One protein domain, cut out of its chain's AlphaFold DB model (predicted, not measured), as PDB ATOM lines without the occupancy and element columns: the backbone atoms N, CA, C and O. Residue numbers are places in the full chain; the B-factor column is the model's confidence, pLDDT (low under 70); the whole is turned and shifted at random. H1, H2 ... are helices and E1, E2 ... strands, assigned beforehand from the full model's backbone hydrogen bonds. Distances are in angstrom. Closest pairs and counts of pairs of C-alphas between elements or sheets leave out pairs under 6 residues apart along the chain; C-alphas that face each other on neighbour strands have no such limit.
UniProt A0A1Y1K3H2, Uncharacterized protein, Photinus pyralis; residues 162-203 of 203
ATOM      1  N   PRO A 162      86.724 181.071 168.382       91.00
ATOM      2  CA  PRO A 162      86.550 179.698 167.879       91.00
ATOM      3  C   PRO A 162      87.144 178.588 168.765       91.00
ATOM      4  O   PRO A 162      86.760 177.421 168.662       91.00
ATOM      5  N   CYS A 163      88.107 178.931 169.623       90.88
ATOM      6  CA  CYS A 163      88.728 178.006 170.565       90.88
ATOM      7  C   CYS A 163      87.779 177.571 171.694       90.88
ATOM      8  O   CYS A 163      87.926 176.457 172.192       90.88
ATOM      9  N   HIS A 164      86.779 178.378 172.069       90.88
ATOM     10  CA  HIS A 164      85.849 178.052 173.163       90.88
ATOM     11  C   HIS A 164      84.938 176.863 172.842       90.88
ATOM     12  O   HIS A 164      84.441 176.210 173.754       90.88
ATOM     13  N   ALA A 165      84.780 176.525 171.560       90.25
ATOM     14  CA  ALA A 165      84.044 175.342 171.122       90.25
ATOM     15  C   ALA A 165      84.878 174.047 171.159       90.25
ATOM     16  O   ALA A 165      84.315 172.960 171.276       90.25
ATOM     17  N   ASN A 166      86.206 174.147 171.028       88.75
ATOM     18  CA  ASN A 166      87.077 172.996 170.759       88.75
ATOM     19  C   ASN A 166      88.101 172.717 171.867       88.75
ATOM     20  O   ASN A 166      88.678 171.633 171.907       88.75
ATOM     21  N   THR A 167      88.329 173.674 172.762       88.06
ATOM     22  CA  THR A 167      89.296 173.559 173.853       88.06
ATOM     23  C   THR A 167      88.558 173.417 175.177       88.06
ATOM     24  O   THR A 167      87.719 174.243 175.522       88.06
ATOM     25  N   GLN A 168      88.890 172.383 175.947       89.81
ATOM     26  CA  GLN A 168      88.379 172.193 177.303       89.81
ATOM     27  C   GLN A 168      89.487 172.521 178.303       89.81
ATOM     28  O   GLN A 168      90.495 171.822 178.364       89.81
ATOM     29  N   CYS A 169      89.297 173.583 179.082       88.12
ATOM     30  CA  CYS A 169      90.211 173.968 180.154       88.12
ATOM     31  C   CYS A 169      89.611 173.554 181.509       88.12
ATOM     32  O   CYS A 169      88.547 174.076 181.853       88.12
ATOM     33  N   PRO A 170      90.264 172.684 182.305       86.25
ATOM     34  CA  PRO A 170      89.740 172.225 183.599       86.25
ATOM     35  C   PRO A 170      89.415 173.363 184.579       86.25
ATOM     36  O   PRO A 170      88.384 173.332 185.242       86.25
ATOM     37  N   GLN A 171      90.258 174.400 184.612       84.81
ATOM     38  CA  GLN A 171      90.089 175.601 185.448       84.81
ATOM     39  C   GLN A 171      89.439 176.777 184.693       84.81
ATOM     40  O   GLN A 171      89.371 177.903 185.195       84.81
ATOM     41  N   GLY A 172      88.982 176.540 183.461       87.94
ATOM     42  CA  GLY A 172      88.497 177.571 182.547       87.94
ATOM     43  C   GLY A 172      89.608 178.351 181.833       87.94
ATOM     44  O   GLY A 172      90.802 178.090 181.988       87.94
ATOM     45  N   PHE A 173      89.197 179.312 181.010       92.12
ATOM     46  CA  PHE A 173      90.091 180.149 180.210       92.12
ATOM     47  C   PHE A 173      90.669 181.313 181.026       92.12
ATOM     48  O   PHE A 173      90.005 181.857 181.915       92.12
ATOM     49  N   GLN A 174      91.906 181.713 180.725       92.81
ATOM     50  CA  GLN A 174      92.484 182.966 181.211       92.81
ATOM     51  C   GLN A 174      91.666 184.134 180.668       92.81
ATOM     52  O   GLN A 174      91.188 184.075 179.535       92.81
ATOM     53  N   MET A 175      91.529 185.191 181.461       89.81
ATOM     54  CA  MET A 175      90.793 186.391 181.078       89.81
ATOM     55  C   MET A 175      91.762 187.491 180.632       89.81
ATOM     56  O   MET A 175      92.864 187.587 181.170       89.81
ATOM     57  N   ASP A 176      91.356 188.310 179.665       90.19
ATOM     58  CA  ASP A 176      92.073 189.529 179.283       90.19
ATOM     59  C   ASP A 176      91.837 190.668 180.300       90.19
ATOM     60  O   ASP A 176      91.098 190.528 181.278       90.19
ATOM     61  N   GLU A 177      92.443 191.832 180.061       92.06
ATOM     62  CA  GLU A 177      92.317 193.019 180.926       92.06
ATOM     63  C   GLU A 177      90.879 193.560 181.039       92.06
ATOM     64  O   GLU A 177      90.558 194.302 181.968       92.06
ATOM     65  N   ARG A 178      89.992 193.186 180.108       87.31
ATOM     66  CA  ARG A 178      88.568 193.555 180.098       87.31
ATOM     67  C   ARG A 178      87.677 192.454 180.675       87.31
ATOM     68  O   ARG A 178      86.448 192.587 180.653       87.31
ATOM     69  N   ASN A 179      88.296 191.410 181.226       87.31
ATOM     70  CA  ASN A 179      87.675 190.215 181.773       87.31
ATOM     71  C   ASN A 179      86.962 189.341 180.722       87.31
ATOM     72  O   ASN A 179      85.955 188.702 181.033       87.31
ATOM     73  N   CYS A 180      87.472 189.317 179.488       90.94
ATOM     74  CA  CYS A 180      87.001 188.437 178.422       90.94
ATOM     75  C   CYS A 180      87.855 187.168 178.307       90.94
ATOM     76  O   CYS A 180      89.082 187.249 178.395       90.94
ATOM     77  N   PRO A 181      87.242 185.995 178.072       91.19
ATOM     78  CA  PRO A 181      87.974 184.741 177.980       91.19
ATOM     79  C   PRO A 181      88.881 184.724 176.747       91.19
ATOM     80  O   PRO A 181      88.445 184.944 175.619       91.19
ATOM     81  N   THR A 182      90.157 184.433 176.970       92.69
ATOM     82  CA  THR A 182      91.166 184.220 175.927       92.69
ATOM     83  C   THR A 182      91.120 182.772 175.422       92.69
ATOM     84  O   THR A 182      90.298 181.973 175.868       92.69
ATOM     85  N   CYS A 183      92.017 182.403 174.504       92.75
ATOM     86  CA  CYS A 183      92.210 181.006 174.095       92.75
ATOM     87  C   CYS A 183      93.248 180.247 174.939       92.75
ATOM     88  O   CYS A 183      93.617 179.130 174.579       92.75
ATOM     89  N   LEU A 184      93.739 180.834 176.033       91.38
ATOM     90  CA  LEU A 184      94.699 180.197 176.935       91.38
ATOM     91  C   LEU A 184      93.963 179.608 178.141       91.38
ATOM     92  O   LEU A 184      93.070 180.251 178.687       91.38
ATOM     93  N   CYS A 185      94.333 178.405 178.579       90.25
ATOM     94  CA  CYS A 185      93.786 177.820 179.806       90.25
ATOM     95  C   CYS A 185      94.431 178.449 181.042       90.25
ATOM     96  O   CYS A 185      95.621 178.777 181.028       90.25
ATOM     97  N   LYS A 186      93.658 178.621 182.122       88.75
ATOM     98  CA  LYS A 186      94.246 178.923 183.432       88.75
ATOM     99  C   LYS A 186      95.139 177.759 183.845       88.75
ATOM    100  O   LYS A 186      94.798 176.605 183.595       88.75
ATOM    101  N   GLU A 187      96.275 178.076 184.450       82.12
ATOM    102  CA  GLU A 187      97.205 177.048 184.897       82.12
ATOM    103  C   GLU A 187      96.591 176.222 186.034       82.12
ATOM    104  O   GLU A 187      95.941 176.757 186.939       82.12
ATOM    105  N   ASP A 188      96.816 174.909 185.994       70.56
ATOM    106  CA  ASP A 188      96.468 174.003 187.083       70.56
ATOM    107  C   ASP A 188      97.525 174.126 188.186       70.56
ATOM    108  O   ASP A 188      98.571 173.467 188.174       70.56
ATOM    109  N   CYS A 189      97.265 175.029 189.129       69.19
ATOM    110  CA  CYS A 189      98.114 175.235 190.294       69.19
ATOM    111  C   CYS A 189      97.655 174.343 191.453       69.19
ATOM    112  O   CYS A 189      96.540 174.477 191.962       69.19
ATOM    113  N   GLU A 190      98.532 173.442 191.895       68.12
ATOM    114  CA  GLU A 190      98.321 172.667 193.118       68.12
ATOM    115  C   GLU A 190      98.747 173.527 194.317       68.12
ATOM    116  O   GLU A 190      99.895 173.968 194.408       68.12
ATOM    117  N   PHE A 191      97.821 173.782 195.244       62.62
ATOM    118  CA  PHE A 191      98.118 174.481 196.495       62.62
ATOM    119  C   PHE A 191      98.414 173.449 197.588       62.62
ATOM    120  O   PHE A 191      97.484 172.794 198.069       62.62
ATOM    121  N   PRO A 192      99.682 173.266 198.001       65.62
ATOM    122  CA  PRO A 192      99.976 172.417 199.141       65.62
ATOM    123  C   PRO A 192      99.388 173.045 200.418       65.62
ATOM    124  O   PRO A 192      99.452 174.264 200.585       65.62
ATOM    125  N   PRO A 193      98.850 172.235 201.348       66.88
ATOM    126  CA  PRO A 193      98.235 172.735 202.580       66.88
ATOM    127  C   PRO A 193      99.213 173.542 203.451       66.88
ATOM    128  O   PRO A 193      98.788 174.450 204.161       66.88
ATOM    129  N   CYS A 194     100.518 173.253 203.358       54.72
ATOM    130  CA  CYS A 194     101.605 174.043 203.939       54.72
ATOM    131  C   CYS A 194     102.859 173.902 203.048       54.72
ATOM    132  O   CYS A 194     103.267 172.773 202.772       54.72
ATOM    133  N   GLY A 195     103.506 174.992 202.619       57.12
ATOM    134  CA  GLY A 195     104.725 174.926 201.789       57.12
ATOM    135  C   GLY A 195     104.974 176.195 200.964       57.12
ATOM    136  O   GLY A 195     104.163 177.115 201.052       57.12
ATOM    137  N   PRO A 196     106.092 176.292 200.207       66.94
ATOM    138  CA  PRO A 196     106.397 177.481 199.410       66.94
ATOM    139  C   PRO A 196     105.355 177.687 198.300       66.94
ATOM    140  O   PRO A 196     104.501 176.830 198.087       66.94
ATOM    141  N   LEU A 197     105.429 178.855 197.645       55.25
ATOM    142  CA  LEU A 197     104.479 179.358 196.643       55.25
ATOM    143  C   LEU A 197     103.923 178.256 195.718       55.25
ATOM    144  O   LEU A 197     104.682 177.364 195.328       55.25
ATOM    145  N   PRO A 198     102.624 178.332 195.358       62.31
ATOM    146  CA  PRO A 198     101.971 177.339 194.507       62.31
ATOM    147  C   PRO A 198     102.803 177.084 193.249       62.31
ATOM    148  O   PRO A 198     103.251 178.032 192.602       62.31
ATOM    149  N   TYR A 199     103.024 175.812 192.917       67.56
ATOM    150  CA  TYR A 199     103.672 175.441 191.665       67.56
ATOM    151  C   TYR A 199     102.585 175.045 190.673       67.56
ATOM    152  O   TYR A 199     101.760 174.164 190.920       67.56
ATOM    153  N   CYS A 200     102.558 175.755 189.556       64.25
ATOM    154  CA  CYS A 200     101.597 175.528 188.497       64.25
ATOM    155  C   CYS A 200     102.187 174.532 187.499       64.25
ATOM    156  O   CYS A 200     103.342 174.662 187.083       64.25
ATOM    157  N   LYS A 201     101.423 173.492 187.154       62.16
ATOM    158  CA  LYS A 201     101.811 172.580 186.076       62.16
ATOM    159  C   LYS A 201     101.551 173.309 184.760       62.16
ATOM    160  O   LYS A 201     100.409 173.632 184.450       62.16
ATOM    161  N   THR A 202     102.603 173.576 183.993       52.16
ATOM    162  CA  THR A 202     102.461 174.008 182.598       52.16
ATOM    163  C   THR A 202     101.887 172.842 181.796       52.16
ATOM    164  O   THR A 202     102.521 171.783 181.747       52.16
ATOM    165  N   LEU A 203     100.696 173.026 181.225       54.94
ATOM    166  CA  LEU A 203     100.108 172.127 180.227       54.94
ATOM    167  C   LEU A 203     100.719 172.381 178.846       54.94
ATOM    168  O   LEU A 203     100.890 173.570 178.494       54.94
TER     169      LEU A 203
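Overview. This is residues 162 to 203 of the 203 residues of an uncharacterized protein of Photinus pyralis (UniProt A0A1Y1K3H2). The antiparallel hairpin of E1 and E2, with the short helix H1 beside E2, makes one end of an elongated model, and a loop of E3, E4 and their link makes the other. The printed part has 42 residues, in order H1, E1, E2, E3, E4; the class is mixed, with 18 residues, under half, in named elements. It is loose, with a radius of gyration of the C-alphas of 12.6 A and spans of 39 by 22 by 13 A.

Along the chain. E2, residues 181 to 185, is 9.2 A long. E1 is 173 to 175, E3 188 to 190, and E4 199 to 201, ending at C-alpha 201 (101.811, 172.580, 186.076). H1, 162 to 165, begins at C-alpha 162 (86.550, 179.698, 167.879).

Arrangement. In the hairpin, N 174 and O 184 are within hydrogen-bond range, 2.8 A. The closest C-alphas of H1 and E2, Cys 163 and Cys 183, are 5.8 A apart. H1 is too short for O i to N i+4 pairs; its one O i to N i+3 pair is out of range. E2 runs on into E3 at 59 degrees. E3 and E4 meet only at a point, C-alphas 189 and 200 facing each other at 3.9 A.

Size, cuts and confidence. The farthest C-alphas, Pro 162 and Cys 194, are 39.5 A apart. The printed part has no cut and no long link. Residues 189 to 203 are under pLDDT 70.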